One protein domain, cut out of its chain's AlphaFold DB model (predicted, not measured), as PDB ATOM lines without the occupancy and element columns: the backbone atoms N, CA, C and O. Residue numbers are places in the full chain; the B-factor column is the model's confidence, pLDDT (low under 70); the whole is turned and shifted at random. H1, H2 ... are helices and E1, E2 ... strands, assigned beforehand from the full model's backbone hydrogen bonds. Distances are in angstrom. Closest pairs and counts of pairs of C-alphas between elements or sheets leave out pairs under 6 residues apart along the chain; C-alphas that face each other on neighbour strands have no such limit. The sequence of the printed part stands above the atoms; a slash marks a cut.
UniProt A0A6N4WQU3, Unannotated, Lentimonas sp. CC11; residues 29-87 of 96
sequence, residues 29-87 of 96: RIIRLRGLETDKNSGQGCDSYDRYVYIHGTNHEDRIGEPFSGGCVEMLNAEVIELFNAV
ATOM      1  N   ARG A  29      -4.036  33.528  39.161       98.06
ATOM      2  CA  ARG A  29      -5.090  34.198  39.938       98.06
ATOM      3  C   ARG A  29      -4.509  35.195  40.938       98.06
ATOM      4  O   ARG A  29      -3.378  35.058  41.388       98.06
ATOM      5  N   ILE A  30      -5.325  36.189  41.284       98.12
ATOM      6  CA  ILE A  30      -5.067  37.165  42.342       98.12
ATOM      7  C   ILE A  30      -6.285  37.167  43.258       98.12
ATOM      8  O   ILE A  30      -7.388  37.462  42.798       98.12
ATOM      9  N   ILE A  31      -6.077  36.894  44.542       98.00
ATOM     10  CA  ILE A  31      -7.071  37.096  45.600       98.00
ATOM     11  C   ILE A  31      -6.534  38.208  46.496       98.00
ATOM     12  O   ILE A  31      -5.492  38.049  47.131       98.00
ATOM     13  N   ARG A  32      -7.201  39.364  46.511       97.19
ATOM     14  CA  ARG A  32      -6.743  40.530  47.277       97.19
ATOM     15  C   ARG A  32      -7.275  40.506  48.694       97.19
ATOM     16  O   ARG A  32      -8.473  40.356  48.902       97.19
ATOM     17  N   LEU A  33      -6.375  40.718  49.648       97.31
ATOM     18  CA  LEU A  33      -6.707  40.702  51.062       97.31
ATOM     19  C   LEU A  33      -7.065  42.106  51.549       97.31
ATOM     20  O   LEU A  33      -6.433  43.099  51.181       97.31
ATOM     21  N   ARG A  34      -8.084  42.177  52.403       97.62
ATOM     22  CA  ARG A  34      -8.439  43.369  53.172       97.62
ATOM     23  C   ARG A  34      -8.224  43.053  54.643       97.62
ATOM     24  O   ARG A  34      -8.803  42.095  55.146       97.62
ATOM     25  N   GLY A  35      -7.394  43.849  55.311       97.50
ATOM     26  CA  GLY A  35      -7.215  43.718  56.751       97.50
ATOM     27  C   GLY A  35      -8.491  44.074  57.505       97.50
ATOM     28  O   GLY A  35      -9.244  44.952  57.083       97.50
ATOM     29  N   LEU A  36      -8.727  43.375  58.611       97.56
ATOM     30  CA  LEU A  36      -9.899  43.549  59.472       97.56
ATOM     31  C   LEU A  36      -9.522  44.019  60.889       97.56
ATOM     32  O   LEU A  36     -10.403  44.307  61.692       97.56
ATOM     33  N   GLU A  37      -8.225  44.115  61.198       97.38
ATOM     34  CA  GLU A  37      -7.698  44.532  62.496       97.38
ATOM     35  C   GLU A  37      -6.982  45.884  62.375       97.38
ATOM     36  O   GLU A  37      -5.903  45.996  61.776       97.38
ATOM     37  N   THR A  38      -7.584  46.911  62.975       97.56
ATOM     38  CA  THR A  38      -7.009  48.257  63.073       97.56
ATOM     39  C   THR A  38      -5.626  48.218  63.724       97.56
ATOM     40  O   THR A  38      -5.408  47.487  64.689       97.56
ATOM     41  N   ASP A  39      -4.693  48.982  63.156       95.81
ATOM     42  CA  ASP A  39      -3.294  49.126  63.586       95.81
ATOM     43  C   ASP A  39      -2.433  47.854  63.477       95.81
ATOM     44  O   ASP A  39      -1.258  47.864  63.849       95.81
ATOM     45  N   LYS A  40      -2.976  46.763  62.919       95.12
ATOM     46  CA  LYS A  40      -2.220  45.536  62.618       95.12
ATOM     47  C   LYS A  40      -2.136  45.248  61.126       95.12
ATOM     48  O   LYS A  40      -1.048  45.027  60.602       95.12
ATOM     49  N   ASN A  41      -3.283  45.215  60.453       96.25
ATOM     50  CA  ASN A  41      -3.379  44.929  59.020       96.25
ATOM     51  C   ASN A  41      -4.371  45.847  58.286       96.25
ATOM     52  O   ASN A  41      -4.535  45.707  57.073       96.25
ATOM     53  N   SER A  42      -4.993  46.790  59.001       97.94
ATOM     54  CA  SER A  42      -5.878  47.839  58.492       97.94
ATOM     55  C   SER A  42      -5.448  49.196  59.057       97.94
ATOM     56  O   SER A  42      -5.224  49.318  60.262       97.94
ATOM     57  N   GLY A  43      -5.413  50.232  58.216       96.25
ATOM     58  CA  GLY A  43      -5.039  51.595  58.620       96.25
ATOM     59  C   GLY A  43      -3.611  52.019  58.249       96.25
ATOM     60  O   GLY A  43      -2.856  51.301  57.590       96.25
ATOM     61  N   GLN A  44      -3.237  53.243  58.632       95.44
ATOM     62  CA  GLN A  44      -2.040  53.913  58.115       95.44
ATOM     63  C   GLN A  44      -0.761  53.089  58.339       95.44
ATOM     64  O   GLN A  44      -0.433  52.697  59.454       95.44
ATOM     65  N   GLY A  45      -0.018  52.839  57.258       93.44
ATOM     66  CA  GLY A  45       1.273  52.143  57.290       93.44
ATOM     67  C   GLY A  45       1.203  50.612  57.376       93.44
ATOM     68  O   GLY A  45       2.198  49.959  57.064       93.44
ATOM     69  N   CYS A  46       0.052  50.025  57.722       94.88
ATOM     70  CA  CYS A  46      -0.111  48.571  57.854       94.88
ATOM     71  C   CYS A  46      -1.234  47.970  56.989       94.88
ATOM     72  O   CYS A  46      -1.330  46.746  56.907       94.88
ATOM     73  N   ASP A  47      -2.034  48.797  56.311       97.50
ATOM     74  CA  ASP A  47      -3.186  48.355  55.525       97.50
ATOM     75  C   ASP A  47      -2.813  47.361  54.411       97.50
ATOM     76  O   ASP A  47      -2.127  47.691  53.442       97.50
ATOM     77  N   SER A  48      -3.273  46.117  54.548       96.81
ATOM     78  CA  SER A  48      -2.973  45.038  53.602       96.81
ATOM     79  C   SER A  48      -3.609  45.272  52.232       96.81
ATOM     80  O   SER A  48      -3.039  44.873  51.212       96.81
ATOM     81  N   TYR A  49      -4.753  45.962  52.190       96.50
ATOM     82  CA  TYR A  49      -5.416  46.295  50.940       96.50
ATOM     83  C   TYR A  49      -4.597  47.342  50.187       96.50
ATOM     84  O   TYR A  49      -4.234  47.102  49.032       96.50
ATOM     85  N   ASP A  50      -4.238  48.457  50.827       95.75
ATOM     86  CA  ASP A  50      -3.462  49.544  50.205       95.75
ATOM     87  C   ASP A  50      -2.039  49.119  49.830       95.75
ATOM     88  O   ASP A  50      -1.490  49.583  48.829       95.75
ATOM     89  N   ARG A  51      -1.459  48.183  50.588       95.56
ATOM     90  CA  ARG A  51      -0.147  47.583  50.302       95.56
ATOM     91  C   ARG A  51      -0.172  46.493  49.233       95.56
ATOM     92  O   ARG A  51       0.888  45.961  48.914       95.56
ATOM     93  N   TYR A  52      -1.337  46.184  48.660       96.00
ATOM     94  CA  TYR A  52      -1.488  45.197  47.589       96.00
ATOM     95  C   TYR A  52      -1.063  43.777  47.992       96.00
ATOM     96  O   TYR A  52      -0.447  43.069  47.200       96.00
ATOM     97  N   VAL A  53      -1.405  43.357  49.211       96.88
ATOM     98  CA  VAL A  53      -1.164  41.982  49.662       96.88
ATOM     99  C   VAL A  53      -2.163  41.034  48.991       96.88
ATOM    100  O   VAL A  53      -3.383  41.237  49.055       96.88
ATOM    101  N   TYR A  54      -1.642  39.988  48.350       97.31
ATOM    102  CA  TYR A  54      -2.422  38.998  47.607       97.31
ATOM    103  C   TYR A  54      -2.126  37.570  48.069       97.31
ATOM    104  O   TYR A  54      -1.027  37.290  48.544       97.31
ATOM    105  N   ILE A  55      -3.072  36.664  47.826       98.19
ATOM    106  CA  ILE A  55      -2.774  35.252  47.568       98.19
ATOM    107  C   ILE A  55      -2.714  35.089  46.046       98.19
ATOM    108  O   ILE A  55      -3.656  35.491  45.348       98.19
ATOM    109  N   HIS A  56      -1.608  34.575  45.514       98.38
ATOM    110  CA  HIS A  56      -1.416  34.457  44.068       98.38
ATOM    111  C   HIS A  56      -0.497  33.300  43.664       98.38
ATOM    112  O   HIS A  56       0.258  32.769  44.475       98.38
ATOM    113  N   GLY A  57      -0.553  32.932  42.382       98.38
ATOM    114  CA  GLY A  57       0.411  32.012  41.780       98.38
ATOM    115  C   GLY A  57       1.723  32.716  41.442       98.38
ATOM    116  O   GLY A  57       1.747  33.938  41.267       98.38
ATOM    117  N   THR A  58       2.803  31.952  41.301       98.25
ATOM    118  CA  THR A  58       4.123  32.460  40.895       98.25
ATOM    119  C   THR A  58       4.696  31.686  39.701       98.25
ATOM    120  O   THR A  58       4.306  30.550  39.428       98.25
ATOM    121  N   ASN A  59       5.631  32.290  38.966       98.00
ATOM    122  CA  ASN A  59       6.484  31.583  38.004       98.00
ATOM    123  C   ASN A  59       7.614  30.770  38.665       98.00
ATOM    124  O   ASN A  59       8.276  30.017  37.956       98.00
ATOM    125  N   HIS A  60       7.818  30.906  39.976       97.62
ATOM    126  CA  HIS A  60       8.833  30.193  40.756       97.62
ATOM    127  C   HIS A  60       8.195  29.194  41.731       97.62
ATOM    128  O   HIS A  60       8.390  29.266  42.942       97.62
ATOM    129  N   GLU A  61       7.382  28.270  41.208       97.56
ATOM    130  CA  GLU A  61       6.696  27.248  42.020       97.56
ATOM    131  C   GLU A  61       7.667  26.338  42.790       97.56
ATOM    132  O   GLU A  61       7.323  25.806  43.842       97.56
ATOM    133  N   ASP A  62       8.899  26.201  42.302       97.31
ATOM    134  CA  ASP A  62       9.995  25.475  42.946       97.31
ATOM    135  C   ASP A  62      10.459  26.103  44.269       97.31
ATOM    136  O   ASP A  62      11.112  25.431  45.065       97.31
ATOM    137  N   ARG A  63      10.102  27.368  44.524       96.44
ATOM    138  CA  ARG A  63      10.480  28.118  45.731       96.44
ATOM    139  C   ARG A  63       9.380  28.200  46.783       96.44
ATOM    140  O   ARG A  63       9.572  28.831  47.823       96.44
ATOM    141  N   ILE A  64       8.223  27.589  46.534       97.00
ATOM    142  CA  ILE A  64       7.130  27.560  47.508       97.00
ATOM    143  C   ILE A  64       7.625  26.944  48.823       97.00
ATOM    144  O   ILE A  64       8.222  25.871  48.847       97.00
ATOM    145  N   GLY A  65       7.359  27.646  49.927       94.88
ATOM    146  CA  GLY A  65       7.896  27.329  51.254       94.88
ATOM    147  C   GLY A  65       9.086  28.200  51.668       94.88
ATOM    148  O   GLY A  65       9.480  28.166  52.834       94.88
ATOM    149  N   GLU A  66       9.614  29.028  50.765       95.88
ATOM    150  CA  GLU A  66      10.700  29.970  51.039       95.88
ATOM    151  C   GLU A  66      10.244  31.440  50.940       95.88
ATOM    152  O   GLU A  66       9.347  31.773  50.162       95.88
ATOM    153  N   PRO A  67      10.870  32.377  51.680       93.50
ATOM    154  CA  PRO A  67      10.571  33.802  51.540       93.50
ATOM    155  C   PRO A  67      10.970  34.369  50.163       93.50
ATOM    156  O   PRO A  67      12.160  34.456  49.844       93.50
ATOM    157  N   PHE A  68       9.989  34.825  49.371       92.00
ATOM    158  CA  PHE A  68      10.258  35.443  48.059       92.00
ATOM    159  C   PHE A  68       9.240  36.503  47.570       92.00
ATOM    160  O   PHE A  68       9.495  37.222  46.602       92.00
ATOM    161  N   SER A  69       8.129  36.700  48.281       88.50
ATOM    162  CA  SER A  69       6.952  37.421  47.766       88.50
ATOM    163  C   SER A  69       6.883  38.927  48.045       88.50
ATOM    164  O   SER A  69       5.956  39.604  47.598       88.50
ATOM    165  N   GLY A  70       7.796  39.468  48.858       87.81
ATOM    166  CA  GLY A  70       7.725  40.863  49.321       87.81
ATOM    167  C   GLY A  70       6.526  41.176  50.234       87.81
ATOM    168  O   GLY A  70       6.236  42.349  50.470       87.81
ATOM    169  N   GLY A  71       5.839  40.150  50.755       91.38
ATOM    170  CA  GLY A  71       4.728  40.275  51.708       91.38
ATOM    171  C   GLY A  71       3.411  39.633  51.263       91.38
ATOM    172  O   GLY A  71       2.480  39.584  52.060       91.38
ATOM    173  N   CYS A  72       3.322  39.136  50.027       96.31
ATOM    174  CA  CYS A  72       2.183  38.335  49.562       96.31
ATOM    175  C   CYS A  72       2.281  36.866  50.016       96.31
ATOM    176  O   CYS A  72       3.308  36.426  50.534       96.31
ATOM    177  N   VAL A  73       1.221  36.094  49.792       96.81
ATOM    178  CA  VAL A  73       1.212  34.636  49.955       96.81
ATOM    179  C   VAL A  73       1.278  33.997  48.570       96.81
ATOM    180  O   VAL A  73       0.377  34.177  47.750       96.81
ATOM    181  N   GLU A  74       2.355  33.264  48.309       97.94
ATOM    182  CA  GLU A  74       2.529  32.503  47.072       97.94
ATOM    183  C   GLU A  74       1.976  31.090  47.233       97.94
ATOM    184  O   GLU A  74       2.137  30.458  48.277       97.94
ATOM    185  N   MET A  75       1.341  30.595  46.178       98.25
ATOM    186  CA  MET A  75       0.841  29.229  46.075       98.25
ATOM    187  C   MET A  75       1.242  28.623  44.733       98.25
ATOM    188  O   MET A  75       1.538  29.342  43.770       98.25
ATOM    189  N   LEU A  76       1.184  27.293  44.651       98.56
ATOM    190  CA  LEU A  76       1.258  26.604  43.370       98.56
ATOM    191  C   LEU A  76       0.133  27.096  42.448       98.56
ATOM    192  O   LEU A  76      -0.996  27.359  42.870       98.56
ATOM    193  N   ASN A  77       0.437  27.209  41.160       98.56
ATOM    194  CA  ASN A  77      -0.458  27.742  40.142       98.56
ATOM    195  C   ASN A  77      -1.759  26.950  40.031       98.56
ATOM    196  O   ASN A  77      -2.815  27.538  39.806       98.56
ATOM    197  N   ALA A  78      -1.693  25.625  40.169       98.50
ATOM    198  CA  ALA A  78      -2.881  24.781  40.155       98.50
ATOM    199  C   ALA A  78      -3.736  24.991  41.418       98.50
ATOM    200  O   ALA A  78      -4.949  25.168  41.317       98.50
ATOM    201  N   GLU A  79      -3.100  25.051  42.589       98.56
ATOM    202  CA  GLU A  79      -3.783  25.163  43.881       98.56
ATOM    203  C   GLU A  79      -4.442  26.530  44.077       98.56
ATOM    204  O   GLU A  79      -5.559  26.615  44.576       98.56
ATOM    205  N   VAL A  80      -3.812  27.621  43.628       98.44
ATOM    206  CA  VAL A  80      -4.438  28.950  43.715       98.44
ATOM    207  C   VAL A  80      -5.637  29.091  42.774       98.44
ATOM    208  O   VAL A  80      -6.568  29.838  43.069       98.44
ATOM    209  N   ILE A  81      -5.647  28.372  41.642       98.62
ATOM    210  CA  ILE A  81      -6.824  28.298  40.766       98.62
ATOM    211  C   ILE A  81      -7.957  27.567  41.485       98.62
ATOM    212  O   ILE A  81      -9.095  28.031  41.431       98.62
ATOM    213  N   GLU A  82      -7.652  26.451  42.145       98.75
ATOM    214  CA  GLU A  82      -8.624  25.700  42.938       98.75
ATOM    215  C   GLU A  82      -9.197  26.562  44.067       98.75
ATOM    216  O   GLU A  82     -10.415  26.724  44.142       98.75
ATOM    217  N   LEU A  83      -8.332  27.204  44.859       98.50
ATOM    218  CA  LEU A  83      -8.736  28.111  45.932       98.50
ATOM    219  C   LEU A  83      -9.633  29.231  45.405       98.50
ATOM    220  O   LEU A  83     -10.705  29.460  45.954       98.50
ATOM    221  N   PHE A  84      -9.230  29.900  44.321       98.38
ATOM    222  CA  PHE A  84     -10.005  30.988  43.720       98.38
ATOM    223  C   PHE A  84     -11.420  30.556  43.321       98.38
ATOM    224  O   PHE A  84     -12.349  31.346  43.433       98.38
ATOM    225  N   ASN A  85     -11.594  29.320  42.848       98.38
ATOM    226  CA  ASN A  85     -12.910  28.802  42.473       98.38
ATOM    227  C   ASN A  85     -13.748  28.351  43.683       98.38
ATOM    228  O   ASN A  85     -14.950  28.140  43.531       98.38
ATOM    229  N   ALA A  86     -13.125  28.158  44.847       98.44
ATOM    230  CA  ALA A  86     -13.769  27.664  46.062       98.44
ATOM    231  C   ALA A  86     -14.191  28.777  47.036       98.44
ATOM    232  O   ALA A  86     -15.056  28.532  47.878       98.44
ATOM    233  N   VAL A  87     -13.599  29.972  46.940       98.25
ATOM    234  CA  VAL A  87     -13.871  31.100  47.848       98.25
ATOM    235  C   VAL A  87     -14.663  32.217  47.180       98.25
ATOM    236  O   VAL A  87     -14.640  32.392  45.962       98.25
TER     237      VAL A  87
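This is residues 29 to 87 of the 96 residues of the protein "Unannotated" of Lentimonas sp. CC11 (UniProt A0A6N4WQU3). Little regular structure: a small three-stranded sheet has helix H1 over one face, and long loops, residues 33 to 53 and 59 to 72, extend the model beyond it. The 59 printed residues hold E1, E2, E3 and H1 in that order, a mixed class with 22 residues in named elements; the mixed sheet runs E1, E2, E3. It is flat, 34 by 26 by 14 A, and only just compact, close to loose, with radius of gyration of the C-alphas 12.5 A.

Inner strand E2, residues 54 to 58, forms an antiparallel hairpin with E1, residues 29 to 32; N 31 and O 55 are within hydrogen-bond range, 2.9 A. E2 is parallel to E3, residues 73 to 75; N 73 and O 54 are within range, 2.8 A. H1, residues 77 to 86, is on the sheet in two layers, a helix on one face, at height 8.3 A, over E1 and E2. The closest C-alphas of E2 and H1, Gly 57 and Asn 77, are 4.7 A apart. Every O i to N i+4 pair in H1 is within range.

From first to last C-alpha, E2 measures 11.4 A, E1 9.8 A, E3 6.7 A and H1 14.6 A. E1 begins at C-alpha 29 (-5.090, 34.198, 39.938); H1 ends at C-alpha 86 (-13.769, 27.664, 46.062).

The farthest C-alphas, Thr 38 and Asp 62, are 34.8 A apart. The printed part has no cut; links E1 to E2 and E2 to E3 are long. No printed residue is under 70 in pLDDT.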